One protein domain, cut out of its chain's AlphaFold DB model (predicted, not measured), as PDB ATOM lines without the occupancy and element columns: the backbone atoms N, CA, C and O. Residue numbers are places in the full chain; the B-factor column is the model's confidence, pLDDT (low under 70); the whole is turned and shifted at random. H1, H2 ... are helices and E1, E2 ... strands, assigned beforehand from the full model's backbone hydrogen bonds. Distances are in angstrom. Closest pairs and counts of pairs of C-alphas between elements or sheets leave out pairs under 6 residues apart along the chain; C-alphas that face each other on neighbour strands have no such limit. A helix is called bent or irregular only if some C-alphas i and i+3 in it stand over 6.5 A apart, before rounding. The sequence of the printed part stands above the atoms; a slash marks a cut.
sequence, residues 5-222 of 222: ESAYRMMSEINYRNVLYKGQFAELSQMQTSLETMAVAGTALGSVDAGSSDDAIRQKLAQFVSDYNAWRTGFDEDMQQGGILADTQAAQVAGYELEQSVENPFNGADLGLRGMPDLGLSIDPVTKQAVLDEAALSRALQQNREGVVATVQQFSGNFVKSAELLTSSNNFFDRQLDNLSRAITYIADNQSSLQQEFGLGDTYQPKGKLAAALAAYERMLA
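Overview. This is residues 5 to 222 of the 222 residues of the protein "FliD_C domain-containing protein" of Azospira sp. I09 (UniProt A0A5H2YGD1). The domain is a long, loose rod of helices running mostly lengthwise: H1, the longest, has H2 and H5b beside its later part and H6 beside its earlier part, while H3 packs on H5b. A small strand hairpin, E1 and E2, packs on H2 towards one end, near H4 and H5a, and H7 crosses H1. The printed part has 218 residues, with seven named helices and two named strands in the order H1 H2 H3 H4 E1 E2 H5 H6 H7; the sheet E1 - E2 is antiparallel, and the class is mostly helix. The radius of gyration of the C-alphas is 21.9 A, and the spans are 74 by 30 by 27 A.

Along the chain. Strand E1 is residues 121 to 123, 7.3 A long, and E2 is 130 to 132, 6.9 A. H1, residues 5 to 46, runs 60.0 A from C-alpha 5 at (-37.640, -18.900, 23.264) to C-alpha 46 at (-51.967, -11.122, -34.519). H2 is residues 54 to 79, 36.4 A; H3 is 89 to 102, 20.2 A; H4 is 116 to 119. H5, residues 134 to 167, was assigned as one helix by its hydrogen bonds but is bent, with C-alphas 143 and 146 9.2 A apart; its arms are H5a, 134 to 143, 14.2 A, and H5b, 146 to 167, 32.2 A. H6 is residues 172 to 198, 32.9 A. H7, residues 208 to 220, 19.1 A, ends at C-alpha 220, (-32.534, -25.578, -11.443). H2 and H6 are irregular: C-alphas 74 and 77 are 7.8 A apart, and C-alphas 189 and 192 are 8.0 A apart.

Arrangement. E1 and E2 form an antiparallel hairpin, with N 122 and O 131 within hydrogen-bond range at 3.0 A. The closest C-alphas of H2 and E2, those of Val 65 and Ala 130, are 5.6 A apart. H1, H2, H3, H5b and H6 form a bundle, helices grouped together. H1 touches H5b (Ala 39 and Val 160, closest C-alphas, 4.6 A) at a shallow tilt of 31 degrees, opposite ways. H1 touches H6, closest C-alphas Ala 7 and Phe 198 at 4.4 A. H1 and H2 form a helical hairpin, closest C-alphas Leu 45 and Lys 60 at 5.5 A. H3 touches H5b, closest C-alphas Ser 101 and Phe 159 at 5.8 A. H4 touches H5a, closest C-alphas Leu 119 and Leu 137 at 4.7 A. H7 touches H1 with closest C-alphas Ala 213 and Gly 23 at 4.6 A, about perpendicular at 76 degrees. Every O i to N i+4 pair is within hydrogen-bond range in H1, H3, H5a, H5b and H7; H2 has 19 of 22, H6 has 21 of 23, and H4 is too short for such a pair.

Size, cuts and confidence. The two C-alphas farthest apart, Gln 143 and Gln 196, are 74.3 A apart. The printed part has no cut, and the link from H3 to H4, 13 residues, is long. No printed residue is under 70 in pLDDT.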
ATOM      1  N   GLU A   5     -36.404 -18.614  23.987       90.19
ATOM      2  CA  GLU A   5     -37.640 -18.900  23.264       90.19
ATOM      3  C   GLU A   5     -37.780 -17.983  22.044       90.19
ATOM      4  O   GLU A   5     -38.083 -18.452  20.945       90.19
ATOM      5  N   SER A   6     -37.484 -16.692  22.201       92.56
ATOM      6  CA  SER A   6     -37.446 -15.748  21.078       92.56
ATOM      7  C   SER A   6     -36.363 -16.108  20.056       92.56
ATOM      8  O   SER A   6     -36.623 -16.071  18.854       92.56
ATOM      9  N   ALA A   7     -35.176 -16.514  20.517       92.25
ATOM     10  CA  ALA A   7     -34.092 -16.984  19.652       92.25
ATOM     11  C   ALA A   7     -34.514 -18.222  18.834       92.25
ATOM     12  O   ALA A   7     -34.416 -18.227  17.607       92.25
ATOM     13  N   TYR A   8     -35.101 -19.222  19.495       94.62
ATOM     14  CA  TYR A   8     -35.607 -20.429  18.844       94.62
ATOM     15  C   TYR A   8     -36.678 -20.133  17.781       94.62
ATOM     16  O   TYR A   8     -36.636 -20.674  16.669       94.62
ATOM     17  N   ARG A   9     -37.641 -19.256  18.100       96.38
ATOM     18  CA  ARG A   9     -38.690 -18.834  17.159       96.38
ATOM     19  C   ARG A   9     -38.098 -18.116  15.948       96.38
ATOM     20  O   ARG A   9     -38.540 -18.367  14.831       96.38
ATOM     21  N   MET A  10     -37.071 -17.291  16.154       96.81
ATOM     22  CA  MET A  10     -36.372 -16.603  15.070       96.81
ATOM     23  C   MET A  10     -35.700 -17.590  14.112       96.81
ATOM     24  O   MET A  10     -35.891 -17.484  12.903       96.81
ATOM     25  N   MET A  11     -34.974 -18.592  14.622       97.44
ATOM     26  CA  MET A  11     -34.354 -19.588  13.740       97.44
ATOM     27  C   MET A  11     -35.397 -20.427  12.989       97.44
ATOM     28  O   MET A  11     -35.220 -20.729  11.811       97.44
ATOM     29  N   SER A  12     -36.509 -20.768  13.642       97.88
ATOM     30  CA  SER A  12     -37.617 -21.493  13.001       97.88
ATOM     31  C   SER A  12     -38.221 -20.690  11.841       97.88
ATOM     32  O   SER A  12     -38.476 -21.236  10.768       97.88
ATOM     33  N   GLU A  13     -38.376 -19.376  12.023       97.44
ATOM     34  CA  GLU A  13     -38.820 -18.457  10.973       97.44
ATOM     35  C   GLU A  13     -37.791 -18.341   9.837       97.44
ATOM     36  O   GLU A  13     -38.166 -18.348   8.667       97.44
ATOM     37  N   ILE A  14     -36.491 -18.294  10.148       97.81
ATOM     38  CA  ILE A  14     -35.420 -18.309   9.137       97.81
ATOM     39  C   ILE A  14     -35.471 -19.606   8.318       97.81
ATOM     40  O   ILE A  14     -35.418 -19.556   7.088       97.81
ATOM     41  N   ASN A  15     -35.621 -20.760   8.976       97.62
ATOM     42  CA  ASN A  15     -35.736 -22.060   8.314       97.62
ATOM     43  C   ASN A  15     -36.962 -22.113   7.390       97.62
ATOM     44  O   ASN A  15     -36.858 -22.583   6.256       97.62
ATOM     45  N   TYR A  16     -38.106 -21.594   7.847       96.81
ATOM     46  CA  TYR A  16     -39.310 -21.453   7.030       96.81
ATOM     47  C   TYR A  16     -39.077 -20.545   5.816       96.81
ATOM     48  O   TYR A  16     -39.319 -20.959   4.679       96.81
ATOM     49  N   ARG A  17     -38.548 -19.335   6.031       96.62
ATOM     50  CA  ARG A  17     -38.293 -18.354   4.967       96.62
ATOM     51  C   ARG A  17     -37.308 -18.856   3.930       96.62
ATOM     52  O   ARG A  17     -37.520 -18.611   2.752       96.62
ATOM     53  N   ASN A  18     -36.274 -19.589   4.334       97.38
ATOM     54  CA  ASN A  18     -35.332 -20.193   3.396       97.38
ATOM     55  C   ASN A  18     -36.050 -21.110   2.392       97.38
ATOM     56  O   ASN A  18     -35.816 -21.029   1.189       97.38
ATOM     57  N   VAL A  19     -36.967 -21.956   2.873       97.44
ATOM     58  CA  VAL A  19     -37.767 -22.830   2.006       97.44
ATOM     59  C   VAL A  19     -38.759 -22.025   1.167       97.44
ATOM     60  O   VAL A  19     -38.864 -22.263  -0.036       97.44
ATOM     61  N   LEU A  20     -39.451 -21.053   1.771       96.88
ATOM     62  CA  LEU A  20     -40.401 -20.199   1.059       96.88
ATOM     63  C   LEU A  20     -39.729 -19.418  -0.075       96.88
ATOM     64  O   LEU A  20     -40.244 -19.422  -1.185       96.88
ATOM     65  N   TYR A  21     -38.573 -18.796   0.168       97.75
ATOM     66  CA  TYR A  21     -37.855 -18.010  -0.839       97.75
ATOM     67  C   TYR A  21     -37.389 -18.865  -2.015       97.75
ATOM     68  O   TYR A  21     -37.476 -18.423  -3.156       97.75
ATOM     69  N   LYS A  22     -36.954 -20.105  -1.768       98.12
ATOM     70  CA  LYS A  22     -36.630 -21.060  -2.838       98.12
ATOM     71  C   LYS A  22     -37.861 -21.428  -3.663       98.12
ATOM     72  O   LYS A  22     -37.793 -21.432  -4.888       98.12
ATOM     73  N   GLY A  23     -38.990 -21.684  -3.001       97.62
ATOM     74  CA  GLY A  23     -40.264 -21.925  -3.679       97.62
ATOM     75  C   GLY A  23     -40.719 -20.726  -4.513       97.62
ATOM     76  O   GLY A  23     -41.039 -20.881  -5.685       97.62
ATOM     77  N   GLN A  24     -40.666 -19.520  -3.943       97.88
ATOM     78  CA  GLN A  24     -40.967 -18.265  -4.637       97.88
ATOM     79  C   GLN A  24     -40.069 -18.044  -5.845       97.88
ATOM     80  O   GLN A  24     -40.562 -17.643  -6.893       97.88
ATOM     81  N   PHE A  25     -38.771 -18.318  -5.713       98.12
ATOM     82  CA  PHE A  25     -37.835 -18.212  -6.825       98.12
ATOM     83  C   PHE A  25     -38.263 -19.131  -7.973       98.12
ATOM     84  O   PHE A  25     -38.405 -18.661  -9.097       98.12
ATOM     85  N   ALA A  26     -38.536 -20.408  -7.687       98.06
ATOM     86  CA  ALA A  26     -38.946 -21.363  -8.714       98.06
ATOM     87  C   ALA A  26     -40.272 -20.985  -9.392       98.06
ATOM     88  O   ALA A  26     -40.337 -20.963 -10.621       98.06
ATOM     89  N   GLU A  27     -41.306 -20.652  -8.615       97.50
ATOM     90  CA  GLU A  27     -42.613 -20.259  -9.158       97.50
ATOM     91  C   GLU A  27     -42.528 -18.963  -9.968       97.50
ATOM     92  O   GLU A  27     -43.120 -18.848 -11.041       97.50
ATOM     93  N   LEU A  28     -41.740 -17.988  -9.507       96.75
ATOM     94  CA  LEU A  28     -41.584 -16.726 -10.216       96.75
ATOM     95  C   LEU A  28     -40.785 -16.888 -11.516       96.75
ATOM     96  O   LEU A  28     -41.152 -16.287 -12.527       96.75
ATOM     97  N   SER A  29     -39.744 -17.727 -11.527       96.50
ATOM     98  CA  SER A  29     -39.039 -18.102 -12.757       96.50
ATOM     99  C   SER A  29     -39.973 -18.806 -13.745       96.50
ATOM    100  O   SER A  29     -39.983 -18.472 -14.928       96.50
ATOM    101  N   GLN A  30     -40.820 -19.724 -13.268       96.75
ATOM    102  CA  GLN A  30     -41.807 -20.400 -14.110       96.75
ATOM    103  C   GLN A  30     -42.849 -19.422 -14.673       96.75
ATOM    104  O   GLN A  30     -43.226 -19.520 -15.846       96.75
ATOM    105  N   MET A  31     -43.306 -18.461 -13.870       97.12
ATOM    106  CA  MET A  31     -44.210 -17.407 -14.327       97.12
ATOM    107  C   MET A  31     -43.556 -16.529 -15.395       97.12
ATOM    108  O   MET A  31     -44.211 -16.241 -16.396       97.12
ATOM    109  N   GLN A  32     -42.275 -16.169 -15.246       95.31
ATOM    110  CA  GLN A  32     -41.528 -15.414 -16.259       95.31
ATOM    111  C   GLN A  32     -41.530 -16.145 -17.610       95.31
ATOM    112  O   GLN A  32     -41.936 -15.569 -18.617       95.31
ATOM    113  N   THR A  33     -41.188 -17.435 -17.634       94.88
ATOM    114  CA  THR A  33     -41.250 -18.256 -18.860       94.88
ATOM    115  C   THR A  33     -42.678 -18.390 -19.404       94.88
ATOM    116  O   THR A  33     -42.914 -18.380 -20.613       94.88
ATOM    117  N   SER A  34     -43.675 -18.486 -18.526       96.19
ATOM    118  CA  SER A  34     -45.077 -18.598 -18.947       96.19
ATOM    119  C   SER A  34     -45.605 -17.289 -19.556       96.19
ATOM    120  O   SER A  34     -46.445 -17.329 -20.454       96.19
ATOM    121  N   LEU A  35     -45.084 -16.129 -19.143       95.44
ATOM    122  CA  LEU A  35     -45.377 -14.837 -19.776       95.44
ATOM    123  C   LEU A  35     -44.805 -14.738 -21.195       95.44
ATOM    124  O   LEU A  35     -45.461 -14.183 -22.076       95.44
ATOM    125  N   GLU A  36     -43.640 -15.330 -21.460       93.69
ATOM    126  CA  GLU A  36     -43.115 -15.447 -22.830       93.69
ATOM    127  C   GLU A  36     -44.059 -16.282 -23.709       93.69
ATOM    128  O   GLU A  36     -44.314 -15.942 -24.864       93.69
ATOM    129  N   THR A  37     -44.668 -17.326 -23.142       95.25
ATOM    130  CA  THR A  37     -45.701 -18.115 -23.837       95.25
ATOM    131  C   THR A  37     -46.961 -17.283 -24.108       95.25
ATOM    132  O   THR A  37     -47.541 -17.388 -25.188       95.25
ATOM    133  N   MET A  38     -47.351 -16.385 -23.198       97.88
ATOM    134  CA  MET A  38     -48.445 -15.436 -23.451       97.88
ATOM    135  C   MET A  38     -48.118 -14.444 -24.573       97.88
ATOM    136  O   MET A  38     -48.992 -14.138 -25.386       97.88
ATOM    137  N   ALA A  39     -46.867 -13.989 -24.692       97.19
ATOM    138  CA  ALA A  39     -46.435 -13.190 -25.841       97.19
ATOM    139  C   ALA A  39     -46.565 -13.978 -27.163       97.19
ATOM    140  O   ALA A  39     -47.014 -13.442 -28.180       97.19
ATOM    141  N   VAL A  40     -46.255 -15.279 -27.153       97.12
ATOM    142  CA  VAL A  40     -46.487 -16.163 -28.309       97.12
ATOM    143  C   VAL A  40     -47.980 -16.288 -28.632       97.12
ATOM    144  O   VAL A  40     -48.345 -16.167 -29.801       97.12
ATOM    145  N   ALA A  41     -48.852 -16.455 -27.631       97.88
ATOM    146  CA  ALA A  41     -50.305 -16.488 -27.832       97.88
ATOM    147  C   ALA A  41     -50.823 -15.178 -28.454       97.88
ATOM    148  O   ALA A  41     -51.576 -15.198 -29.432       97.88
ATOM    149  N   GLY A  42     -50.343 -14.031 -27.958       97.88
ATOM    150  CA  GLY A  42     -50.622 -12.717 -28.537       97.88
ATOM    151  C   GLY A  42     -50.186 -12.623 -30.000       97.88
ATOM    152  O   GLY A  42     -50.974 -12.219 -30.854       97.88
ATOM    153  N   THR A  43     -48.970 -13.066 -30.325       98.12
ATOM    154  CA  THR A  43     -48.436 -13.061 -31.701       98.12
ATOM    155  C   THR A  43     -49.234 -13.985 -32.622       98.12
ATOM    156  O   THR A  43     -49.553 -13.627 -33.756       98.12
ATOM    157  N   ALA A  44     -49.611 -15.171 -32.137       98.06
ATOM    158  CA  ALA A  44     -50.427 -16.116 -32.886       98.06
ATOM    159  C   ALA A  44     -51.814 -15.544 -33.209       98.06
ATOM    160  O   ALA A  44     -52.329 -15.810 -34.300       98.06
ATOM    161  N   LEU A  45     -52.399 -14.752 -32.307       98.19
ATOM    162  CA  LEU A  45     -53.635 -14.012 -32.554       98.19
ATOM    163  C   LEU A  45     -53.440 -12.897 -33.597       98.19
ATOM    164  O   LEU A  45     -54.274 -12.741 -34.483       98.19
ATOM    165  N   GLY A  46     -52.308 -12.189 -33.565       97.06
ATOM    166  CA  GLY A  46     -51.967 -11.122 -34.519       97.06
ATOM    167  C   GLY A  46     -51.775 -11.579 -35.964       97.06
ATOM    168  O   GLY A  46     -51.749 -10.750 -36.867       97.06
ATOM    169  N   SER A  47     -51.685 -12.894 -36.203       97.12
ATOM    170  CA  SER A  47     -51.708 -13.467 -37.557       97.12
ATOM    171  C   SER A  47     -53.068 -13.351 -38.258       97.12
ATOM    172  O   SER A  47     -53.154 -13.645 -39.448       97.12
ATOM    173  N   VAL A  48     -54.122 -12.932 -37.545       97.81
ATOM    174  CA  VAL A  48     -55.400 -12.557 -38.157       97.81
ATOM    175  C   VAL A  48     -55.186 -11.376 -39.098       97.81
ATOM    176  O   VAL A  48     -54.631 -10.343 -38.726       97.81
ATOM    177  N   ASP A  49     -55.663 -11.523 -40.326       97.31
ATOM    178  CA  ASP A  49     -55.542 -10.528 -41.382       97.31
ATOM    179  C   ASP A  49     -56.832 -10.408 -42.206       97.31
ATOM    180  O   ASP A  49     -57.838 -11.082 -41.963       97.31
ATOM    181  N   ALA A  50     -56.810  -9.538 -43.217       95.62
ATOM    182  CA  ALA A  50     -57.963  -9.312 -44.078       95.62
ATOM    183  C   ALA A  50     -58.430 -10.585 -44.813       95.62
ATOM    184  O   ALA A  50     -59.623 -10.685 -45.115       95.62
ATOM    185  N   GLY A  51     -57.538 -11.551 -45.065       97.12
ATOM    186  CA  GLY A  51     -57.827 -12.812 -45.758       97.12
ATOM    187  C   GLY A  51     -58.326 -13.942 -44.853       97.12
ATOM    188  O   GLY A  51     -58.853 -14.937 -45.351       97.12
ATOM    189  N   SER A  52     -58.203 -13.795 -43.535       98.12
ATOM    190  CA  SER A  52     -58.612 -14.798 -42.548       98.12
ATOM    191  C   SER A  52     -60.127 -15.011 -42.550       98.12
ATOM    192  O   SER A  52     -60.878 -14.058 -42.397       98.12
ATOM    193  N   SER A  53     -60.637 -16.235 -42.685       98.25
ATOM    194  CA  SER A  53     -62.092 -16.454 -42.605       98.25
ATOM    195  C   SER A  53     -62.651 -16.083 -41.223       98.25
ATOM    196  O   SER A  53     -61.932 -16.124 -40.225       98.25
ATOM    197  N   ASP A  54     -63.947 -15.778 -41.141       98.19
ATOM    198  CA  ASP A  54     -64.614 -15.504 -39.858       98.19
ATOM    199  C   ASP A  54     -64.427 -16.662 -38.860       98.19
ATOM    200  O   ASP A  54     -64.201 -16.430 -37.673       98.19
ATOM    201  N   ASP A  55     -64.433 -17.909 -39.342       98.00
ATOM    202  CA  ASP A  55     -64.146 -19.090 -38.519       98.00
ATOM    203  C   ASP A  55     -62.701 -19.123 -38.017       98.00
ATOM    204  O   ASP A  55     -62.466 -19.476 -36.862       98.00
ATOM    205  N   ALA A  56     -61.729 -18.718 -38.840       98.31
ATOM    206  CA  ALA A  56     -60.339 -18.617 -38.407       98.31
ATOM    207  C   ALA A  56     -60.166 -17.536 -37.326       98.31
ATOM    208  O   ALA A  56     -59.460 -17.766 -36.346       98.31
ATOM    209  N   ILE A  57     -60.852 -16.394 -37.457       98.56
ATOM    210  CA  ILE A  57     -60.848 -15.322 -36.447       98.56
ATOM    211  C   ILE A  57     -61.424 -15.839 -35.121       98.56
ATOM    212  O   ILE A  57     -60.790 -15.679 -34.077       98.56
ATOM    213  N   ARG A  58     -62.581 -16.520 -35.160       98.56
ATOM    214  CA  ARG A  58     -63.190 -17.153 -33.975       98.56
ATOM    215  C   ARG A  58     -62.236 -18.138 -33.305       98.56
ATOM    216  O   ARG A  58     -62.021 -18.049 -32.101       98.56
ATOM    217  N   GLN A  59     -61.633 -19.042 -34.077       98.50
ATOM    218  CA  GLN A  59     -60.709 -20.050 -33.550       98.50
ATOM    219  C   GLN A  59     -59.475 -19.419 -32.902       98.50
ATOM    220  O   GLN A  59     -59.052 -19.864 -31.840       98.50
ATOM    221  N   LYS A  60     -58.908 -18.367 -33.502       98.62
ATOM    222  CA  LYS A  60     -57.751 -17.660 -32.940       98.62
ATOM    223  C   LYS A  60     -58.082 -16.948 -31.632       98.62
ATOM    224  O   LYS A  60     -57.294 -17.033 -30.694       98.62
ATOM    225  N   LEU A  61     -59.243 -16.298 -31.544       98.69
ATOM    226  CA  LEU A  61     -59.705 -15.669 -30.305       98.69
ATOM    227  C   LEU A  61     -60.001 -16.705 -29.216       98.69
ATOM    228  O   LEU A  61     -59.573 -16.528 -28.079       98.69
ATOM    229  N   ALA A  62     -60.661 -17.810 -29.563       98.56
ATOM    230  CA  ALA A  62     -60.919 -18.904 -28.630       98.56
ATOM    231  C   ALA A  62     -59.616 -19.548 -28.122       98.56
ATOM    232  O   ALA A  62     -59.494 -19.834 -26.931       98.56
ATOM    233  N   GLN A  63     -58.620 -19.725 -28.998       98.69
ATOM    234  CA  GLN A  63     -57.304 -20.223 -28.598       98.69
ATOM    235  C   GLN A  63     -56.608 -19.247 -27.646       98.69
ATOM    236  O   GLN A  63     -56.133 -19.669 -26.598       98.69
ATOM    237  N   PHE A  64     -56.613 -17.948 -27.957       98.75
ATOM    238  CA  PHE A  64     -56.055 -16.931 -27.064       98.75
ATOM    239  C   PHE A  64     -56.717 -16.958 -25.676       98.75
ATOM    240  O   PHE A  64     -56.021 -16.922 -24.663       98.75
ATOM    241  N   VAL A  65     -58.049 -17.076 -25.614       98.75
ATOM    242  CA  VAL A  65     -58.795 -17.233 -24.351       98.75
ATOM    243  C   VAL A  65     -58.346 -18.476 -23.589       98.75
ATOM    244  O   VAL A  65     -58.118 -18.405 -22.382       98.75
ATOM    245  N   SER A  66     -58.196 -19.607 -24.281       98.69
ATOM    246  CA  SER A  66     -57.702 -20.846 -23.678       98.69
ATOM    247  C   SER A  66     -56.299 -20.671 -23.096       98.69
ATOM    248  O   SER A  66     -56.060 -21.079 -21.962       98.69
ATOM    249  N   ASP A  67     -55.386 -20.047 -23.842       98.50
ATOM    250  CA  ASP A  67     -54.000 -19.836 -23.419       98.50
ATOM    251  C   ASP A  67     -53.927 -18.884 -22.212       98.50
ATOM    252  O   ASP A  67     -53.265 -19.189 -21.218       98.50
ATOM    253  N   TYR A  68     -54.687 -17.782 -22.243       98.50
ATOM    254  CA  TYR A  68     -54.813 -16.851 -21.118       98.50
ATOM    255  C   TYR A  68     -55.356 -17.542 -19.860       98.50
ATOM    256  O   TYR A  68     -54.807 -17.385 -18.767       98.50
ATOM    257  N   ASN A  69     -56.416 -18.339 -20.003       98.44
ATOM    258  CA  ASN A  69     -57.037 -19.037 -18.877       98.44
ATOM    259  C   ASN A  69     -56.146 -20.149 -18.318       98.44
ATOM    260  O   ASN A  69     -56.151 -20.380 -17.107       98.44
ATOM    261  N   ALA A  70     -55.358 -20.812 -19.168       97.69
ATOM    262  CA  ALA A  70     -54.348 -21.767 -18.730       97.69
ATOM    263  C   ALA A  70     -53.246 -21.072 -17.919       97.69
ATOM    264  O   ALA A  70     -52.890 -21.557 -16.844       97.69
ATOM    265  N   TRP A  71     -52.764 -19.911 -18.381       97.12
ATOM    266  CA  TRP A  71     -51.808 -19.093 -17.634       97.12
ATOM    267  C   TRP A  71     -52.370 -18.672 -16.270       97.12
ATOM    268  O   TRP A  71     -51.721 -18.897 -15.252       97.12
ATOM    269  N   ARG A  72     -53.606 -18.151 -16.223       95.62
ATOM    270  CA  ARG A  72     -54.285 -17.779 -14.968       95.62
ATOM    271  C   ARG A  72     -54.401 -18.945 -13.998       95.62
ATOM    272  O   ARG A  72     -53.898 -18.874 -12.882       95.62
ATOM    273  N   THR A  73     -54.965 -20.056 -14.466       95.12
ATOM    274  CA  THR A  73     -55.153 -21.266 -13.652       95.12
ATOM    275  C   THR A  73     -53.831 -21.776 -13.076       95.12
ATOM    276  O   THR A  73     -53.804 -22.282 -11.955       95.12
ATOM    277  N   GLY A  74     -52.729 -21.620 -13.816       93.94
ATOM    278  CA  GLY A  74     -51.395 -21.998 -13.361       93.94
ATOM    279  C   GLY A  74     -50.922 -21.252 -12.111       93.94
ATOM    280  O   GLY A  74     -50.197 -21.843 -11.320       93.94
ATOM    281  N   PHE A  75     -51.359 -20.003 -11.900       95.00
ATOM    282  CA  PHE A  75     -50.801 -19.120 -10.869       95.00
ATOM    283  C   PHE A  75     -51.821 -18.498  -9.907       95.00
ATOM    284  O   PHE A  75     -51.412 -17.895  -8.917       95.00
ATOM    285  N   ASP A  76     -53.128 -18.623 -10.152       90.75
ATOM    286  CA  ASP A  76     -54.153 -17.971  -9.325       90.75
ATOM    287  C   ASP A  76     -54.055 -18.380  -7.850       90.75
ATOM    288  O   ASP A  76     -54.056 -17.522  -6.970       90.75
ATOM    289  N   GLU A  77     -53.905 -19.675  -7.562       92.00
ATOM    290  CA  GLU A  77     -53.718 -20.156  -6.185       92.00
ATOM    291  C   GLU A  77     -52.415 -19.640  -5.558       92.00
ATOM    292  O   GLU A  77     -52.367 -19.383  -4.357       92.00
ATOM    293  N   ASP A  78     -51.358 -19.475  -6.354       93.75
ATOM    294  CA  ASP A  78     -50.062 -19.021  -5.857       93.75
ATOM    295  C   ASP A  78     -50.066 -17.520  -5.556       93.75
ATOM    296  O   ASP A  78     -49.390 -17.091  -4.625       93.75
ATOM    297  N   MET A  79     -50.862 -16.728  -6.275       93.19
ATOM    298  CA  MET A  79     -51.028 -15.288  -6.044       93.19
ATOM    299  C   MET A  79     -52.080 -14.942  -4.976       93.19
ATOM    300  O   MET A  79     -52.144 -13.797  -4.528       93.19
ATOM    301  N   GLN A  80     -52.917 -15.897  -4.561       91.50
ATOM    302  CA  GLN A  80     -53.900 -15.706  -3.492       91.50
ATOM    303  C   GLN A  80     -53.248 -15.605  -2.108       91.50
ATOM    304  O   GLN A  80     -52.105 -16.004  -1.902       91.50
ATOM    305  N   GLN A  81     -53.996 -15.101  -1.119       89.56
ATOM    306  CA  GLN A  81     -53.520 -15.018   0.262       89.56
ATOM    307  C   GLN A  81     -53.072 -16.395   0.780       89.56
ATOM    308  O   GLN A  81     -53.854 -17.343   0.809       89.56
ATOM    309  N   GLY A  82     -51.821 -16.485   1.236       87.88
ATOM    310  CA  GLY A  82     -51.220 -17.738   1.707       87.88
ATOM    311  C   GLY A  82     -50.658 -18.634   0.597       87.88
ATOM    312  O   GLY A  82     -50.061 -19.663   0.912       87.88
ATOM    313  N   GLY A  83     -50.810 -18.242  -0.670       93.44
ATOM    314  CA  GLY A  83     -50.105 -18.824  -1.807       93.44
ATOM    315  C   GLY A  83     -48.617 -18.462  -1.813       93.44
ATOM    316  O   GLY A  83     -48.166 -17.568  -1.093       93.44
ATOM    317  N   ILE A  84     -47.832 -19.166  -2.633       96.31
ATOM    318  CA  ILE A  84     -46.369 -19.010  -2.675       96.31
ATOM    319  C   ILE A  84     -45.980 -17.585  -3.096       96.31
ATOM    320  O   ILE A  84     -45.076 -16.989  -2.511       96.31
ATOM    321  N   LEU A  85     -46.695 -17.016  -4.066       96.31
ATOM    322  CA  LEU A  85     -46.457 -15.705  -4.669       96.31
ATOM    323  C   LEU A  85     -47.348 -14.586  -4.095       96.31
ATOM    324  O   LEU A  85     -47.326 -13.481  -4.635       96.31
ATOM    325  N   ALA A  86     -48.086 -14.829  -3.004       91.75
ATOM    326  CA  ALA A  86     -49.073 -13.898  -2.440       91.75
ATOM    327  C   ALA A  86     -48.547 -12.461  -2.260       91.75
ATOM    328  O   ALA A  86     -49.226 -11.497  -2.610       91.75
ATOM    329  N   ASP A  87     -47.310 -12.327  -1.773       87.19
ATOM    330  CA  ASP A  87     -46.653 -11.043  -1.486       87.19
ATOM    331  C   ASP A  87     -45.624 -10.640  -2.559       87.19
ATOM    332  O   ASP A  87     -44.765  -9.783  -2.343       87.19
ATOM    333  N   THR A  88     -45.671 -11.277  -3.731       92.88
ATOM    334  CA  THR A  88     -44.710 -11.035  -4.807       92.88
ATOM    335  C   THR A  88     -45.249  -9.993  -5.779       92.88
ATOM    336  O   THR A  88     -46.074 -10.294  -6.641       92.88
ATOM    337  N   GLN A  89     -44.731  -8.764  -5.693       91.12
ATOM    338  CA  GLN A  89     -45.162  -7.652  -6.552       91.12
ATOM    339  C   GLN A  89     -45.048  -7.981  -8.048       91.12
ATOM    340  O   GLN A  89     -45.933  -7.621  -8.819       91.12
ATOM    341  N   ALA A  90     -43.991  -8.688  -8.464       93.56
ATOM    342  CA  ALA A  90     -43.803  -9.081  -9.860       93.56
ATOM    343  C   ALA A  90     -44.972  -9.931 -10.395       93.56
ATOM    344  O   ALA A  90     -45.459  -9.674 -11.495       93.56
ATOM    345  N   ALA A  91     -45.478 -10.871  -9.590       95.06
ATOM    346  CA  ALA A  91     -46.609 -11.716  -9.954       95.06
ATOM    347  C   ALA A  91     -47.926 -10.925 -10.007       95.06
ATOM    348  O   ALA A  91     -48.675 -11.013 -10.979       95.06
ATOM    349  N   GLN A  92     -48.168 -10.078  -9.000       93.38
ATOM    350  CA  GLN A  92     -49.364  -9.232  -8.938       93.38
ATOM    351  C   GLN A  92     -49.442  -8.257 -10.122       93.38
ATOM    352  O   GLN A  92     -50.493  -8.127 -10.750       93.38
ATOM    353  N   VAL A  93     -48.324  -7.600 -10.453       94.12
ATOM    354  CA  VAL A  93     -48.232  -6.688 -11.602       94.12
ATOM    355  C   VAL A  93     -48.455  -7.450 -12.904       94.12
ATOM    356  O   VAL A  93     -49.231  -6.990 -13.729       94.12
ATOM    357  N   ALA A  94     -47.858  -8.634 -13.079       95.56
ATOM    358  CA  ALA A  94     -48.083  -9.439 -14.278       95.56
ATOM    359  C   ALA A  94     -49.564  -9.776 -14.490       95.56
ATOM    360  O   ALA A  94     -50.100  -9.536 -15.571       95.56
ATOM    361  N   GLY A  95     -50.242 -10.275 -13.453       94.88
ATOM    362  CA  GLY A  95     -51.672 -10.575 -13.526       94.88
ATOM    363  C   GLY A  95     -52.508  -9.341 -13.862       94.88
ATOM    364  O   GLY A  95     -53.362  -9.397 -14.746       94.88
ATOM    365  N   TYR A  96     -52.243  -8.220 -13.195       94.81
ATOM    366  CA  TYR A  96     -52.967  -6.974 -13.437       94.81
ATOM    367  C   TYR A  96     -52.753  -6.433 -14.860       94.81
ATOM    368  O   TYR A  96     -53.722  -6.121 -15.545       94.81
ATOM    369  N   GLU A  97     -51.509  -6.357 -15.332       96.00
ATOM    370  CA  GLU A  97     -51.181  -5.804 -16.650       96.00
ATOM    371  C   GLU A  97     -51.779  -6.635 -17.793       96.00
ATOM    372  O   GLU A  97     -52.303  -6.069 -18.753       96.00
ATOM    373  N   LEU A  98     -51.772  -7.972 -17.692       96.31
ATOM    374  CA  LEU A  98     -52.415  -8.813 -18.705       96.31
ATOM    375  C   LEU A  98     -53.943  -8.638 -18.722       96.31
ATOM    376  O   LEU A  98     -54.533  -8.607 -19.799       96.31
ATOM    377  N   GLU A  99     -54.592  -8.502 -17.559       96.44
ATOM    378  CA  GLU A  99     -56.028  -8.180 -17.460       96.44
ATOM    379  C   GLU A  99     -56.346  -6.819 -18.087       96.44
ATOM    380  O   GLU A  99     -57.221  -6.730 -18.947       96.44
ATOM    381  N   GLN A 100     -55.596  -5.774 -17.729       96.50
ATOM    382  CA  GLN A 100     -55.794  -4.438 -18.296       96.50
ATOM    383  C   GLN A 100     -55.529  -4.390 -19.800       96.50
ATOM    384  O   GLN A 100     -56.181  -3.629 -20.511       96.50
ATOM    385  N   SER A 101     -54.596  -5.199 -20.303       96.75
ATOM    386  CA  SER A 101     -54.326  -5.283 -21.736       96.75
ATOM    387  C   SER A 101     -55.528  -5.836 -22.512       96.75
ATOM    388  O   SER A 101     -55.892  -5.273 -23.546       96.75
ATOM    389  N   VAL A 102     -56.191  -6.881 -21.992       96.94
ATOM    390  CA  VAL A 102     -57.422  -7.453 -22.580       96.94
ATOM    391  C   VAL A 102     -58.581  -6.457 -22.530       96.94
ATOM    392  O   VAL A 102     -59.274  -6.269 -23.528       96.94
ATOM    393  N   GLU A 103     -58.753  -5.770 -21.404       95.94
ATOM    394  CA  GLU A 103     -59.836  -4.799 -21.187       95.94
ATOM    395  C   GLU A 103     -59.577  -3.421 -21.822       95.94
ATOM    396  O   GLU A 103     -60.406  -2.517 -21.711       95.94
ATOM    397  N   ASN A 104     -58.433  -3.223 -22.487       96.19
ATOM    398  CA  ASN A 104     -58.053  -1.916 -23.004       96.19
ATOM    399  C   ASN A 104     -59.031  -1.444 -24.107       96.19
ATOM    400  O   ASN A 104     -59.043  -2.016 -25.208       96.19
ATOM    401  N   PRO A 105     -59.797  -0.357 -23.870       94.69
ATOM    402  CA  PRO A 105     -60.847   0.091 -24.779       94.69
ATOM    403  C   PRO A 105     -60.308   0.852 -25.995       94.69
ATOM    404  O   PRO A 105     -61.081   1.211 -26.880       94.69
ATOM    405  N   PHE A 106     -59.009   1.162 -26.032       94.94
ATOM    406  CA  PHE A 106     -58.424   1.993 -27.083       94.94
ATOM    407  C   PHE A 106     -58.037   1.210 -28.341       94.94
ATOM    408  O   PHE A 106     -57.791   1.830 -29.375       94.94
ATOM    409  N   ASN A 107     -58.018  -0.124 -28.289       94.19
ATOM    410  CA  ASN A 107     -57.824  -0.931 -29.491       94.19
ATOM    411  C   ASN A 107     -59.049  -0.769 -30.413       94.19
ATOM    412  O   ASN A 107     -60.180  -1.001 -29.992       94.19
ATOM    413  N   GLY A 108     -58.840  -0.364 -31.665       93.00
ATOM    414  CA  GLY A 108     -59.897  -0.178 -32.662       93.00
ATOM    415  C   GLY A 108     -60.727   1.099 -32.510       93.00
ATOM    416  O   GLY A 108     -61.730   1.256 -33.211       93.00
ATOM    417  N   ALA A 109     -60.335   2.020 -31.623       92.94
ATOM    418  CA  ALA A 109     -61.093   3.243 -31.352       92.94
ATOM    419  C   ALA A 109     -61.238   4.147 -32.588       92.94
ATOM    420  O   ALA A 109     -62.277   4.776 -32.785       92.94
ATOM    421  N   ASP A 110     -60.225   4.171 -33.455       92.50
ATOM    422  CA  ASP A 110     -60.239   4.865 -34.746       92.50
ATOM    423  C   ASP A 110     -61.208   4.239 -35.765       92.50
ATOM    424  O   ASP A 110     -61.616   4.896 -36.723       92.50
ATOM    425  N   LEU A 111     -61.632   2.999 -35.518       92.81
ATOM    426  CA  LEU A 111     -62.532   2.200 -36.354       92.81
ATOM    427  C   LEU A 111     -63.942   2.077 -35.752       92.81
ATOM    428  O   LEU A 111     -64.774   1.322 -36.260       92.81
ATOM    429  N   GLY A 112     -64.220   2.827 -34.680       92.88
ATOM    430  CA  GLY A 112     -65.521   2.857 -34.012       92.88
ATOM    431  C   GLY A 112     -65.783   1.683 -33.064       92.88
ATOM    432  O   GLY A 112     -66.937   1.469 -32.696       92.88
ATOM    433  N   LEU A 113     -64.745   0.942 -32.669       96.00
ATOM    434  CA  LEU A 113     -64.811  -0.152 -31.695       96.00
ATOM    435  C   LEU A 113     -64.108   0.257 -30.395       96.00
ATOM    436  O   LEU A 113     -63.132   0.995 -30.416       96.00
ATOM    437  N   ARG A 114     -64.598  -0.211 -29.248       95.62
ATOM    438  CA  ARG A 114     -64.024   0.069 -27.920       95.62
ATOM    439  C   ARG A 114     -63.301  -1.154 -27.377       95.62
ATOM    440  O   ARG A 114     -63.659  -1.693 -26.331       95.62
ATOM    441  N   GLY A 115     -62.287  -1.598 -28.109       96.56
ATOM    442  CA  GLY A 115     -61.453  -2.726 -27.727       96.56
ATOM    443  C   GLY A 115     -62.100  -4.089 -27.924       96.56
ATOM    444  O   GLY A 115     -63.156  -4.248 -28.539       96.56
ATOM    445  N   MET A 116     -61.431  -5.088 -27.357       98.06
ATOM    446  CA  MET A 116     -61.852  -6.485 -27.364       98.06
ATOM    447  C   MET A 116     -63.253  -6.735 -26.760       98.06
ATOM    448  O   MET A 116     -63.941  -7.623 -27.275       98.06
ATOM    449  N   PRO A 117     -63.750  -5.942 -25.785       96.62
ATOM    450  CA  PRO A 117     -65.122  -6.087 -25.292       96.62
ATOM    451  C   PRO A 117     -66.209  -5.880 -26.355       96.62
ATOM    452  O   PRO A 117     -67.187  -6.626 -26.372       96.62
ATOM    453  N   ASP A 118     -66.039  -4.939 -27.294       97.25
ATOM    454  CA  ASP A 118     -66.997  -4.758 -28.402       97.25
ATOM    455  C   ASP A 118     -66.950  -5.946 -29.400       97.25
ATOM    456  O   ASP A 118     -67.897  -6.158 -30.161       97.25
ATOM    457  N   LEU A 119     -65.888  -6.765 -29.363       98.12
ATOM    458  CA  LEU A 119     -65.757  -8.041 -30.086       98.12
ATOM    459  C   LEU A 119     -66.261  -9.242 -29.260       98.12
ATOM    460  O   LEU A 119     -66.242 -10.366 -29.755       98.12
ATOM    461  N   GLY A 120     -66.714  -9.025 -28.022       97.81
ATOM    462  CA  GLY A 120     -67.210 -10.071 -27.130       97.81
ATOM    463  C   GLY A 120     -66.157 -10.729 -26.240       97.81
ATOM    464  O   GLY A 120     -66.497 -11.689 -25.560       97.81
ATOM    465  N   LEU A 121     -64.906 -10.261 -26.230       98.44
ATOM    466  CA  LEU A 121     -63.867 -10.768 -25.329       98.44
ATOM    467  C   LEU A 121     -63.759  -9.873 -24.087       98.44
ATOM    468  O   LEU A 121     -63.456  -8.689 -24.214       98.44
ATOM    469  N   SER A 122     -63.957 -10.446 -22.902       97.19
ATOM    470  CA  SER A 122     -63.837  -9.745 -21.617       97.19
ATOM    471  C   SER A 122     -63.245 -10.636 -20.524       97.19
ATOM    472  O   SER A 122     -63.121 -11.848 -20.697       97.19
ATOM    473  N   ILE A 123     -62.887 -10.042 -19.389       98.06
ATOM    474  CA  ILE A 123     -62.419 -10.713 -18.179       98.06
ATOM    475  C   ILE A 123     -63.560 -10.790 -17.161       98.06
ATOM    476  O   ILE A 123     -64.164  -9.780 -16.793       98.06
ATOM    477  N   ASP A 124     -63.850 -11.992 -16.660       96.56
ATOM    478  CA  ASP A 124     -64.769 -12.168 -15.541       96.56
ATOM    479  C   ASP A 124     -64.192 -11.476 -14.290       96.56
ATOM    480  O   ASP A 124     -63.065 -11.768 -13.875       96.56
ATOM    481  N   PRO A 125     -64.933 -10.556 -13.648       93.56
ATOM    482  CA  PRO A 125     -64.385  -9.738 -12.572       93.56
ATOM    483  C   PRO A 125     -64.070 -10.535 -11.299       93.56
ATOM    484  O   PRO A 125     -63.299 -10.043 -10.470       93.56
ATOM    485  N   VAL A 126     -64.656 -11.727 -11.136       92.38
ATOM    486  CA  VAL A 126     -64.501 -12.594  -9.963       92.38
ATOM    487  C   VAL A 126     -63.429 -13.645 -10.214       92.38
ATOM    488  O   VAL A 126     -62.489 -13.750  -9.430       92.38
ATOM    489  N   THR A 127     -63.560 -14.421 -11.290       93.31
ATOM    490  CA  THR A 127     -62.641 -15.529 -11.589       93.31
ATOM    491  C   THR A 127     -61.375 -15.068 -12.296       93.31
ATOM    492  O   THR A 127     -60.423 -15.835 -12.372       93.31
ATOM    493  N   LYS A 128     -61.358 -13.836 -12.822       95.44
ATOM    494  CA  LYS A 128     -60.264 -13.276 -13.630       95.44
ATOM    495  C   LYS A 128     -59.966 -14.064 -14.905       95.44
ATOM    496  O   LYS A 128     -58.926 -13.851 -15.524       95.44
ATOM    497  N   GLN A 129     -60.884 -14.934 -15.319       97.44
ATOM    498  CA  GLN A 129     -60.788 -15.690 -16.562       97.44
ATOM    499  C   GLN A 129     -61.324 -14.876 -17.737       97.44
ATOM    500  O   GLN A 129     -62.308 -14.150 -17.609       97.44
ATOM    501  N   ALA A 130     -60.695 -15.029 -18.896       98.31
ATOM    502  CA  ALA A 130     -61.192 -14.504 -20.152       98.31
ATOM    503  C   ALA A 130     -62.409 -15.306 -20.639       98.31
ATOM    504  O   ALA A 130     -62.446 -16.537 -20.552       98.31
ATOM    505  N   VAL A 131     -63.388 -14.595 -21.191       98.25
ATOM    506  CA  VAL A 131     -64.635 -15.128 -21.745       98.25
ATOM    507  C   VAL A 131     -64.832 -14.551 -23.141       98.25
ATOM    508  O   VAL A 131     -64.630 -13.358 -23.346       98.25
ATOM    509  N   LEU A 132     -65.246 -15.393 -24.092       98.56
ATOM    510  CA  LEU A 132     -65.617 -14.978 -25.444       98.56
ATOM    511  C   LEU A 132     -67.117 -15.192 -25.681       98.56
ATOM    512  O   LEU A 132     -67.589 -16.325 -25.742       98.56
ATOM    513  N   ASP A 133     -67.859 -14.104 -25.868       98.50
ATOM    514  CA  ASP A 133     -69.223 -14.121 -26.394       98.50
ATOM    515  C   ASP A 133     -69.181 -14.260 -27.926       98.50
ATOM    516  O   ASP A 133     -69.037 -13.290 -28.676       98.50
ATOM    517  N   GLU A 134     -69.335 -15.495 -28.409       97.69
ATOM    518  CA  GLU A 134     -69.331 -15.803 -29.844       97.69
ATOM    519  C   GLU A 134     -70.467 -15.122 -30.627       97.69
ATOM    520  O   GLU A 134     -70.340 -14.871 -31.835       97.69
ATOM    521  N   ALA A 135     -71.584 -14.799 -29.966       98.12
ATOM    522  CA  ALA A 135     -72.699 -14.101 -30.592       98.12
ATOM    523  C   ALA A 135     -72.397 -12.604 -30.743       98.12
ATOM    524  O   ALA A 135     -72.771 -12.002 -31.754       98.12
ATOM    525  N   ALA A 136     -71.711 -11.990 -29.777       98.19
ATOM    526  CA  ALA A 136     -71.171 -10.639 -29.921       98.19
ATOM    527  C   ALA A 136     -70.121 -10.572 -31.034       98.19
ATOM    528  O   ALA A 136     -70.268  -9.753 -31.945       98.19
ATOM    529  N   LEU A 137     -69.159 -11.501 -31.047       98.56
ATOM    530  CA  LEU A 137     -68.142 -11.575 -32.095       98.56
ATOM    531  C   LEU A 137     -68.765 -11.716 -33.490       98.56
ATOM    532  O   LEU A 137     -68.401 -11.001 -34.423       98.56
ATOM    533  N   SER A 138     -69.748 -12.606 -33.641       98.38
ATOM    534  CA  SER A 138     -70.421 -12.817 -34.927       98.38
ATOM    535  C   SER A 138     -71.179 -11.575 -35.404       98.38
ATOM    536  O   SER A 138     -71.180 -11.290 -36.600       98.38
ATOM    537  N   ARG A 139     -71.781 -10.801 -34.491       98.31
ATOM    538  CA  ARG A 139     -72.409  -9.512 -34.830       98.31
ATOM    539  C   ARG A 139     -71.370  -8.476 -35.255       98.31
ATOM    540  O   ARG A 139     -71.585  -7.809 -36.263       98.31
ATOM    541  N   ALA A 140     -70.254  -8.369 -34.537       98.12
ATOM    542  CA  ALA A 140     -69.176  -7.439 -34.870       98.12
ATOM    543  C   ALA A 140     -68.586  -7.733 -36.263       98.12
ATOM    544  O   ALA A 140     -68.452  -6.822 -37.079       98.12
ATOM    545  N   LEU A 141     -68.337  -9.011 -36.577       98.19
ATOM    546  CA  LEU A 141     -67.851  -9.451 -37.892       98.19
ATOM    547  C   LEU A 141     -68.832  -9.111 -39.024       98.19
ATOM    548  O   LEU A 141     -68.415  -8.633 -40.074       98.19
ATOM    549  N   GLN A 142     -70.138  -9.300 -38.811       97.88
ATOM    550  CA  GLN A 142     -71.161  -8.957 -39.808       97.88
ATOM    551  C   GLN A 142     -71.284  -7.446 -40.048       97.88
ATOM    552  O   GLN A 142     -71.594  -7.028 -41.161       97.88
ATOM    553  N   GLN A 143     -71.085  -6.633 -39.009       97.19
ATOM    554  CA  GLN A 143     -71.272  -5.182 -39.069       97.19
ATOM    555  C   GLN A 143     -70.035  -4.442 -39.579       97.19
ATOM    556  O   GLN A 143     -70.163  -3.527 -40.389       97.19
ATOM    557  N   ASN A 144     -68.850  -4.809 -39.090       96.94
ATOM    558  CA  ASN A 144     -67.599  -4.118 -39.383       96.94
ATOM    559  C   ASN A 144     -66.405  -5.081 -39.312       96.94
ATOM    560  O   ASN A 144     -65.567  -5.008 -38.412       96.94
ATOM    561  N   ARG A 145     -66.316  -5.999 -40.278       97.25
ATOM    562  CA  ARG A 145     -65.234  -6.991 -40.329       97.25
ATOM    563  C   ARG A 145     -63.838  -6.366 -40.385       97.25
ATOM    564  O   ARG A 145     -62.921  -6.874 -39.745       97.25
ATOM    565  N   GLU A 146     -63.669  -5.291 -41.152       97.00
ATOM    566  CA  GLU A 146     -62.395  -4.568 -41.246       97.00
ATOM    567  C   GLU A 146     -61.980  -4.016 -39.878       97.00
ATOM    568  O   GLU A 146     -60.858  -4.258 -39.431       97.00
ATOM    569  N   GLY A 147     -62.923  -3.384 -39.171       97.88
ATOM    570  CA  GLY A 147     -62.731  -2.919 -37.804       97.88
ATOM    571  C   GLY A 147     -62.323  -4.040 -36.851       97.88
ATOM    572  O   GLY A 147     -61.382  -3.869 -36.081       97.88
ATOM    573  N   VAL A 148     -62.976  -5.205 -36.930       98.44
ATOM    574  CA  VAL A 148     -62.638  -6.374 -36.099       98.44
ATOM    575  C   VAL A 148     -61.202  -6.833 -36.342       98.44
ATOM    576  O   VAL A 148     -60.441  -6.959 -35.385       98.44
ATOM    577  N   VAL A 149     -60.807  -7.049 -37.601       98.44
ATOM    578  CA  VAL A 149     -59.449  -7.507 -37.947       98.44
ATOM    579  C   VAL A 149     -58.397  -6.528 -37.430       98.44
ATOM    580  O   VAL A 149     -57.456  -6.937 -36.754       98.44
ATOM    581  N   ALA A 150     -58.573  -5.234 -37.689       97.88
ATOM    582  CA  ALA A 150     -57.618  -4.225 -37.247       97.88
ATOM    583  C   ALA A 150     -57.595  -4.063 -35.714       97.88
ATOM    584  O   ALA A 150     -56.519  -3.902 -35.140       97.88
ATOM    585  N   THR A 151     -58.736  -4.199 -35.029       98.44
ATOM    586  CA  THR A 151     -58.796  -4.212 -33.554       98.44
ATOM    587  C   THR A 151     -58.003  -5.382 -32.982       98.44
ATOM    588  O   THR A 151     -57.204  -5.185 -32.068       98.44
ATOM    589  N   VAL A 152     -58.162  -6.585 -33.549       98.56
ATOM    590  CA  VAL A 152     -57.408  -7.782 -33.144       98.56
ATOM    591  C   VAL A 152     -55.906  -7.587 -33.358       98.56
ATOM    592  O   VAL A 152     -55.116  -7.953 -32.490       98.56
ATOM    593  N   GLN A 153     -55.496  -6.980 -34.473       98.19
ATOM    594  CA  GLN A 153     -54.087  -6.696 -34.758       98.19
ATOM    595  C   GLN A 153     -53.489  -5.660 -33.794       98.19
ATOM    596  O   GLN A 153     -52.398  -5.878 -33.267       98.19
ATOM    597  N   GLN A 154     -54.203  -4.561 -33.528       98.12
ATOM    598  CA  GLN A 154     -53.775  -3.543 -32.562       98.12
ATOM    599  C   GLN A 154     -53.672  -4.131 -31.149       98.12
ATOM    600  O   GLN A 154     -52.645  -3.969 -30.489       98.12
ATOM    601  N   PHE A 155     -54.701  -4.868 -30.717       98.44
ATOM    602  CA  PHE A 155     -54.700  -5.580 -29.443       98.44
ATOM    603  C   PHE A 155     -53.513  -6.537 -29.345       98.44
ATOM    604  O   PHE A 155     -52.755  -6.458 -28.385       98.44
ATOM    605  N   SER A 156     -53.317  -7.397 -30.347       98.44
ATOM    606  CA  SER A 156     -52.219  -8.362 -30.382       98.44
ATOM    607  C   SER A 156     -50.862  -7.678 -30.213       98.44
ATOM    608  O   SER A 156     -50.098  -8.059 -29.328       98.44
ATOM    609  N   GLY A 157     -50.582  -6.632 -30.998       98.06
ATOM    610  CA  GLY A 157     -49.317  -5.903 -30.904       98.06
ATOM    611  C   GLY A 157     -49.093  -5.282 -29.522       98.06
ATOM    612  O   GLY A 157     -48.008  -5.407 -28.950       98.06
ATOM    613  N   ASN A 158     -50.132  -4.667 -28.953       97.94
ATOM    614  CA  ASN A 158     -50.074  -4.068 -27.620       97.94
ATOM    615  C   ASN A 158     -49.912  -5.126 -26.517       97.94
ATOM    616  O   ASN A 158     -49.097  -4.948 -25.615       97.94
ATOM    617  N   PHE A 159     -50.631  -6.245 -26.606       98.06
ATOM    618  CA  PHE A 159     -50.570  -7.343 -25.643       98.06
ATOM    619  C   PHE A 159     -49.197  -8.015 -25.629       98.06
ATOM    620  O   PHE A 159     -48.613  -8.199 -24.562       98.06
ATOM    621  N   VAL A 160     -48.648  -8.320 -26.811       98.00
ATOM    622  CA  VAL A 160     -47.279  -8.837 -26.955       98.00
ATOM    623  C   VAL A 160     -46.297  -7.873 -26.306       98.00
ATOM    624  O   VAL A 160     -45.466  -8.290 -25.501       98.00
ATOM    625  N   LYS A 161     -46.438  -6.571 -26.579       96.62
ATOM    626  CA  LYS A 161     -45.546  -5.571 -26.002       96.62
ATOM    627  C   LYS A 161     -45.636  -5.512 -24.478       96.62
ATOM    628  O   LYS A 161     -44.601  -5.408 -23.822       96.62
ATOM    629  N   SER A 162     -46.839  -5.589 -23.910       95.44
ATOM    630  CA  SER A 162     -47.040  -5.663 -22.460       95.44
ATOM    631  C   SER A 162     -46.363  -6.899 -21.863       95.44
ATOM    632  O   SER A 162     -45.615  -6.766 -20.897       95.44
ATOM    633  N   ALA A 163     -46.560  -8.079 -22.460       95.00
ATOM    634  CA  ALA A 163     -45.947  -9.325 -21.998       95.00
ATOM    635  C   ALA A 163     -44.407  -9.269 -22.040       95.00
ATOM    636  O   ALA A 163     -43.755  -9.620 -21.060       95.00
ATOM    637  N   GLU A 164     -43.824  -8.746 -23.123       93.69
ATOM    638  CA  GLU A 164     -42.373  -8.541 -23.243       93.69
ATOM    639  C   GLU A 164     -41.828  -7.536 -22.220       93.69
ATOM    640  O   GLU A 164     -40.732  -7.704 -21.689       93.69
ATOM    641  N   LEU A 165     -42.564  -6.453 -21.947       93.88
ATOM    642  CA  LEU A 165     -42.131  -5.454 -20.972       93.88
ATOM    643  C   LEU A 165     -42.128  -6.029 -19.557       93.88
ATOM    644  O   LEU A 165     -41.196  -5.737 -18.807       93.88
ATOM    645  N   LEU A 166     -43.103  -6.865 -19.195       92.75
ATOM    646  CA  LEU A 166     -43.155  -7.523 -17.885       92.75
ATOM    647  C   LEU A 166     -41.910  -8.374 -17.602       92.75
ATOM    648  O   LEU A 166     -41.401  -8.346 -16.481       92.75
ATOM    649  N   THR A 167     -41.400  -9.078 -18.614       88.56
ATOM    650  CA  THR A 167     -40.225  -9.958 -18.498       88.56
ATOM    651  C   THR A 167     -38.917  -9.293 -18.927       88.56
ATOM    652  O   THR A 167     -37.867  -9.933 -18.893       88.56
ATOM    653  N   SER A 168     -38.961  -8.014 -19.315       90.19
ATOM    654  CA  SER A 168     -37.783  -7.271 -19.762       90.19
ATOM    655  C   SER A 168     -36.713  -7.155 -18.680       90.19
ATOM    656  O   SER A 168     -36.989  -7.156 -17.474       90.19
ATOM    657  N   SER A 169     -35.466  -7.024 -19.135       88.19
ATOM    658  CA  SER A 169     -34.329  -6.995 -18.231       88.19
ATOM    659  C   SER A 169     -34.387  -5.813 -17.263       88.19
ATOM    660  O   SER A 169     -34.819  -4.711 -17.610       88.19
ATOM    661  N   ASN A 170     -33.925  -6.035 -16.031       86.06
ATOM    662  CA  ASN A 170     -33.932  -5.037 -14.954       86.06
ATOM    663  C   ASN A 170     -35.339  -4.502 -14.593       86.06
ATOM    664  O   ASN A 170     -35.468  -3.399 -14.035       86.06
ATOM    665  N   ASN A 171     -36.387  -5.279 -14.882       88.19
ATOM    666  CA  ASN A 171     -37.754  -5.004 -14.446       88.19
ATOM    667  C   ASN A 171     -38.134  -5.807 -13.180       88.19
ATOM    668  O   ASN A 171     -37.262  -6.303 -12.462       88.19
ATOM    669  N   PHE A 172     -39.430  -5.891 -12.856       89.56
ATOM    670  CA  PHE A 172     -39.940  -6.495 -11.621       89.56
ATOM    671  C   PHE A 172     -39.478  -7.941 -11.400       89.56
ATOM    672  O   PHE A 172     -39.043  -8.255 -10.293       89.56
ATOM    673  N   PHE A 173     -39.539  -8.797 -12.428       94.00
ATOM    674  CA  PHE A 173     -39.138 -10.205 -12.318       94.00
ATOM    675  C   PHE A 173     -37.652 -10.344 -11.993       94.00
ATOM    676  O   PHE A 173     -37.313 -10.906 -10.955       94.00
ATOM    677  N   ASP A 174     -36.779  -9.751 -12.809       92.75
ATOM    678  CA  ASP A 174     -35.329  -9.780 -12.600       92.75
ATOM    679  C   ASP A 174     -34.925  -9.283 -11.209       92.75
ATOM    680  O   ASP A 174     -34.146  -9.932 -10.512       92.75
ATOM    681  N   ARG A 175     -35.474  -8.141 -10.774       93.62
ATOM    682  CA  ARG A 175     -35.151  -7.568  -9.458       93.62
ATOM    683  C   ARG A 175     -35.617  -8.464  -8.322       93.62
ATOM    684  O   ARG A 175     -34.910  -8.609  -7.329       93.62
ATOM    685  N   GLN A 176     -36.803  -9.051  -8.449       95.06
ATOM    686  CA  GLN A 176     -37.337  -9.933  -7.424       95.06
ATOM    687  C   GLN A 176     -36.555 -11.250  -7.355       95.06
ATOM    688  O   GLN A 176     -36.229 -11.693  -6.256       95.06
ATOM    689  N   LEU A 177     -36.204 -11.842  -8.498       96.06
ATOM    690  CA  LEU A 177     -35.372 -13.043  -8.567       96.06
ATOM    691  C   LEU A 177     -33.966 -12.791  -8.003       96.06
ATOM    692  O   LEU A 177     -33.475 -13.605  -7.222       96.06
ATOM    693  N   ASP A 178     -33.342 -11.650  -8.314       96.38
ATOM    694  CA  ASP A 178     -32.049 -11.253  -7.738       96.38
ATOM    695  C   ASP A 178     -32.143 -11.065  -6.213       96.38
ATOM    696  O   ASP A 178     -31.325 -11.602  -5.465       96.38
ATOM    697  N   ASN A 179     -33.185 -10.391  -5.718       96.25
ATOM    698  CA  ASN A 179     -33.413 -10.235  -4.278       96.25
ATOM    699  C   ASN A 179     -33.602 -11.585  -3.565       96.25
ATOM    700  O   ASN A 179     -33.000 -11.810  -2.511       96.25
ATOM    701  N   LEU A 180     -34.403 -12.489  -4.137       97.44
ATOM    702  CA  LEU A 180     -34.604 -13.843  -3.612       97.44
ATOM    703  C   LEU A 180     -33.286 -14.626  -3.606       97.44
ATOM    704  O   LEU A 180     -32.927 -15.208  -2.585       97.44
ATOM    705  N   SER A 181     -32.528 -14.577  -4.702       97.75
ATOM    706  CA  SER A 181     -31.220 -15.228  -4.823       97.75
ATOM    707  C   SER A 181     -30.236 -14.750  -3.750       97.75
ATOM    708  O   SER A 181     -29.613 -15.561  -3.058       97.75
ATOM    709  N   ARG A 182     -30.150 -13.431  -3.530       98.19
ATOM    710  CA  ARG A 182     -29.310 -12.840  -2.477       98.19
ATOM    711  C   ARG A 182     -29.746 -13.278  -1.084       98.19
ATOM    712  O   ARG A 182     -28.891 -13.611  -0.270       98.19
ATOM    713  N   ALA A 183     -31.050 -13.302  -0.804       97.81
ATOM    714  CA  ALA A 183     -31.569 -13.735   0.492       97.81
ATOM    715  C   ALA A 183     -31.279 -15.222   0.761       97.81
ATOM    716  O   ALA A 183     -30.821 -15.571   1.848       97.81
ATOM    717  N   ILE A 184     -31.493 -16.085  -0.236       98.19
ATOM    718  CA  ILE A 184     -31.197 -17.522  -0.150       98.19
ATOM    719  C   ILE A 184     -29.700 -17.744   0.094       98.19
ATOM    720  O   ILE A 184     -29.329 -18.489   1.001       98.19
ATOM    721  N   THR A 185     -28.848 -17.061  -0.674       98.25
ATOM    722  CA  THR A 185     -27.385 -17.141  -0.539       98.25
ATOM    723  C   THR A 185     -26.935 -16.659   0.834       98.25
ATOM    724  O   THR A 185     -26.174 -17.344   1.507       98.25
ATOM    725  N   TYR A 186     -27.467 -15.530   1.309       98.12
ATOM    726  CA  TYR A 186     -27.143 -15.004   2.633       98.12
ATOM    727  C   TYR A 186     -27.465 -16.007   3.746       98.12
ATOM    728  O   TYR A 186     -26.630 -16.226   4.624       98.12
ATOM    729  N   ILE A 187     -28.648 -16.630   3.715       97.81
ATOM    730  CA  ILE A 187     -29.022 -17.643   4.711       97.81
ATOM    731  C   ILE A 187     -28.068 -18.839   4.634       97.81
ATOM    732  O   ILE A 187     -27.592 -19.298   5.670       97.81
ATOM    733  N   ALA A 188     -27.749 -19.314   3.428       97.00
ATOM    734  CA  ALA A 188     -26.838 -20.439   3.236       97.00
ATOM    735  C   ALA A 188     -25.425 -20.149   3.778       97.00
ATOM    736  O   ALA A 188     -24.897 -20.941   4.559       97.00
ATOM    737  N   ASP A 189     -24.850 -18.996   3.431       98.38
ATOM    738  CA  ASP A 189     -23.490 -18.604   3.822       98.38
ATOM    739  C   ASP A 189     -23.355 -18.342   5.328       98.38
ATOM    740  O   ASP A 189     -22.288 -18.538   5.911       98.38
ATOM    741  N   ASN A 190     -24.440 -17.909   5.979       98.00
ATOM    742  CA  ASN A 190     -24.440 -17.537   7.395       98.00
ATOM    743  C   ASN A 190     -25.099 -18.583   8.299       98.00
ATOM    744  O   ASN A 190     -25.228 -18.339   9.497       98.00
ATOM    745  N   GLN A 191     -25.485 -19.749   7.771       96.50
ATOM    746  CA  GLN A 191     -26.268 -20.750   8.500       96.50
ATOM    747  C   GLN A 191     -25.649 -21.114   9.858       96.50
ATOM    748  O   GLN A 191     -26.343 -21.113  10.871       96.50
ATOM    749  N   SER A 192     -24.339 -21.378   9.902       97.06
ATOM    750  CA  SER A 192     -23.640 -21.733  11.144       97.06
ATOM    751  C   SER A 192     -23.658 -20.598  12.172       97.06
ATOM    752  O   SER A 192     -23.876 -20.845  13.356       97.06
ATOM    753  N   SER A 193     -23.462 -19.352  11.727       97.50
ATOM    754  CA  SER A 193     -23.492 -18.165  12.592       97.50
ATOM    755  C   SER A 193     -24.901 -17.906  13.127       97.50
ATOM    756  O   SER A 193     -25.075 -17.680  14.322       97.50
ATOM    757  N   LEU A 194     -25.915 -18.020  12.264       96.00
ATOM    758  CA  LEU A 194     -27.322 -17.902  12.642       96.00
ATOM    759  C   LEU A 194     -27.705 -18.981  13.660       96.00
ATOM    760  O   LEU A 194     -28.342 -18.678  14.662       96.00
ATOM    761  N   GLN A 195     -27.249 -20.221  13.467       95.69
ATOM    762  CA  GLN A 195     -27.491 -21.307  14.417       95.69
ATOM    763  C   GLN A 195     -26.753 -21.121  15.747       95.69
ATOM    764  O   GLN A 195     -27.252 -21.532  16.794       95.69
ATOM    765  N   GLN A 196     -25.573 -20.499  15.729       95.81
ATOM    766  CA  GLN A 196     -24.843 -20.157  16.947       95.81
ATOM    767  C   GLN A 196     -25.567 -19.073  17.759       95.81
ATOM    768  O   GLN A 196     -25.574 -19.139  18.988       95.81
ATOM    769  N   GLU A 197     -26.167 -18.088  17.090       93.44
ATOM    770  CA  GLU A 197     -26.887 -16.984  17.730       93.44
ATOM    771  C   GLU A 197     -28.294 -17.389  18.192       93.44
ATOM    772  O   GLU A 197     -28.701 -17.072  19.312       93.44
ATOM    773  N   PHE A 198     -29.026 -18.118  17.346       95.31
ATOM    774  CA  PHE A 198     -30.456 -18.374  17.514       95.31
ATOM    775  C   PHE A 198     -30.806 -19.826  17.888       95.31
ATOM    776  O   PHE A 198     -31.963 -20.135  18.175       95.31
ATOM    777  N   GLY A 199     -29.822 -20.728  17.936       94.69
ATOM    778  CA  GLY A 199     -30.051 -22.166  18.087       94.69
ATOM    779  C   GLY A 199     -30.494 -22.820  16.774       94.69
ATOM    780  O   GLY A 199     -30.367 -22.239  15.707       94.69
ATOM    781  N   LEU A 200     -31.002 -24.056  16.824       94.62
ATOM    782  CA  LEU A 200     -31.366 -24.800  15.605       94.62
ATOM    783  C   LEU A 200     -32.745 -24.425  15.037       94.62
ATOM    784  O   LEU A 200     -32.933 -24.472  13.819       94.62
ATOM    785  N   GLY A 201     -33.688 -24.053  15.911       95.19
ATOM    786  CA  GLY A 201     -35.100 -23.892  15.559       95.19
ATOM    787  C   GLY A 201     -35.742 -25.181  15.032       95.19
ATOM    788  O   GLY A 201     -35.118 -26.244  14.989       95.19
ATOM    789  N   ASP A 202     -36.992 -25.073  14.592       96.81
ATOM    790  CA  ASP A 202     -37.678 -26.134  13.863       96.81
ATOM    791  C   ASP A 202     -37.229 -26.168  12.402       96.81
ATOM    792  O   ASP A 202     -37.151 -25.139  11.724       96.81
ATOM    793  N   THR A 203     -36.976 -27.368  11.879       93.69
ATOM    794  CA  THR A 203     -36.846 -27.552  10.430       93.69
ATOM    795  C   THR A 203     -38.209 -27.388   9.777       93.69
ATOM    796  O   THR A 203     -39.185 -27.989  10.231       93.69
ATOM    797  N   TYR A 204     -38.275 -26.665   8.664       95.25
ATOM    798  CA  TYR A 204     -39.510 -26.563   7.902       95.25
ATOM    799  C   TYR A 204     -39.606 -27.667   6.846       95.25
ATOM    800  O   TYR A 204     -38.718 -27.822   6.010       95.25
ATOM    801  N   GLN A 205     -40.696 -28.434   6.887       94.12
ATOM    802  CA  GLN A 205     -40.995 -29.505   5.936       94.12
ATOM    803  C   GLN A 205     -42.168 -29.057   5.052       94.12
ATOM    804  O   GLN A 205     -43.319 -29.120   5.507       94.12
ATOM    805  N   PRO A 206     -41.912 -28.560   3.827       93.44
ATOM    806  CA  PRO A 206     -42.974 -28.063   2.966       93.44
ATOM    807  C   PRO A 206     -43.913 -29.198   2.543       93.44
ATOM    808  O   PRO A 206     -43.533 -30.368   2.478       93.44
ATOM    809  N   LYS A 207     -45.160 -28.849   2.224       93.00
ATOM    810  CA  LYS A 207     -46.175 -29.773   1.701       93.00
ATOM    811  C   LYS A 207     -46.851 -29.165   0.477       93.00
ATOM    812  O   LYS A 207     -46.774 -27.958   0.260       93.00
ATOM    813  N   GLY A 208     -47.540 -30.002  -0.300       93.50
ATOM    814  CA  GLY A 208     -48.323 -29.555  -1.453       93.50
ATOM    815  C   GLY A 208     -47.474 -28.781  -2.465       93.50
ATOM    816  O   GLY A 208     -46.345 -29.181  -2.757       93.50
ATOM    817  N   LYS A 209     -48.010 -27.662  -2.963       92.12
ATOM    818  CA  LYS A 209     -47.350 -26.820  -3.971       92.12
ATOM    819  C   LYS A 209     -45.965 -26.339  -3.548       92.12
ATOM    820  O   LYS A 209     -45.034 -26.451  -4.334       92.12
ATOM    821  N   LEU A 210     -45.777 -25.921  -2.294       95.19
ATOM    822  CA  LEU A 210     -44.467 -25.435  -1.843       95.19
ATOM    823  C   LEU A 210     -43.394 -26.536  -1.868       95.19
ATOM    824  O   LEU A 210     -42.231 -26.256  -2.144       95.19
ATOM    825  N   ALA A 211     -43.770 -27.797  -1.632       96.81
ATOM    826  CA  ALA A 211     -42.837 -28.917  -1.767       96.81
ATOM    827  C   ALA A 211     -42.463 -29.171  -3.236       96.81
ATOM    828  O   ALA A 211     -41.302 -29.443  -3.538       96.81
ATOM    829  N   ALA A 212     -43.430 -29.052  -4.152       96.19
ATOM    830  CA  ALA A 212     -43.183 -29.169  -5.588       96.19
ATOM    831  C   ALA A 212     -42.288 -28.031  -6.106       96.19
ATOM    832  O   ALA A 212     -41.331 -28.303  -6.831       96.19
ATOM    833  N   ALA A 213     -42.545 -26.794  -5.671       96.81
ATOM    834  CA  ALA A 213     -41.749 -25.616  -6.002       96.81
ATOM    835  C   ALA A 213     -40.316 -25.720  -5.458       96.81
ATOM    836  O   ALA A 213     -39.361 -25.453  -6.184       96.81
ATOM    837  N   LEU A 214     -40.134 -26.192  -4.216       96.94
ATOM    838  CA  LEU A 214     -38.797 -26.452  -3.669       96.94
ATOM    839  C   LEU A 214     -38.046 -27.500  -4.504       96.94
ATOM    840  O   LEU A 214     -36.889 -27.289  -4.856       96.94
ATOM    841  N   ALA A 215     -38.705 -28.600  -4.876       97.31
ATOM    842  CA  ALA A 215     -38.092 -29.610  -5.736       97.31
ATOM    843  C   ALA A 215     -37.768 -29.064  -7.140       97.31
ATOM    844  O   ALA A 215     -36.803 -29.497  -7.765       97.31
ATOM    845  N   ALA A 216     -38.567 -28.131  -7.668       97.38
ATOM    846  CA  ALA A 216     -38.266 -27.442  -8.921       97.38
ATOM    847  C   ALA A 216     -37.027 -26.546  -8.782       97.38
ATOM    848  O   ALA A 216     -36.131 -26.647  -9.616       97.38
ATOM    849  N   TYR A 217     -36.929 -25.767  -7.701       97.88
ATOM    850  CA  TYR A 217     -35.745 -24.965  -7.383       97.88
ATOM    851  C   TYR A 217     -34.471 -25.821  -7.328       97.88
ATOM    852  O   TYR A 217     -33.465 -25.484  -7.941       97.88
ATOM    853  N   GLU A 218     -34.517 -26.966  -6.644       96.25
ATOM    854  CA  GLU A 218     -33.367 -27.873  -6.535       96.25
ATOM    855  C   GLU A 218     -32.908 -28.415  -7.896       96.25
ATOM    856  O   GLU A 218     -31.708 -28.549  -8.126       96.25
ATOM    857  N   ARG A 219     -33.838 -28.673  -8.827       96.44
ATOM    858  CA  ARG A 219     -33.501 -29.092 -10.199       96.44
ATOM    859  C   ARG A 219     -32.858 -27.982 -11.024       96.44
ATOM    860  O   ARG A 219     -32.097 -28.300 -11.926       96.44
ATOM    861  N   MET A 220     -33.152 -26.713 -10.741       94.25
ATOM    862  CA  MET A 220     -32.534 -25.578 -11.443       94.25
ATOM    863  C   MET A 220     -31.041 -25.424 -11.110       94.25
ATOM    864  O   MET A 220     -30.319 -24.770 -11.855       94.25
ATOM    865  N   LEU A 221     -30.585 -26.002  -9.993       87.50
ATOM    866  CA  LEU A 221     -29.193 -25.944  -9.537       87.50
ATOM    867  C   LEU A 221     -28.339 -27.145  -9.985       87.50
ATOM    868  O   LEU A 221     -27.132 -27.134  -9.736       87.50
ATOM    869  N   ALA A 222     -28.954 -28.180 -10.565       71.56
ATOM    870  CA  ALA A 222     -28.305 -29.438 -10.943       71.56
ATOM    871  C   ALA A 222     -27.797 -29.410 -12.390       71.56
ATOM    872  O   ALA A 222     -26.685 -29.938 -12.619       71.56
TER     873      ALA A 222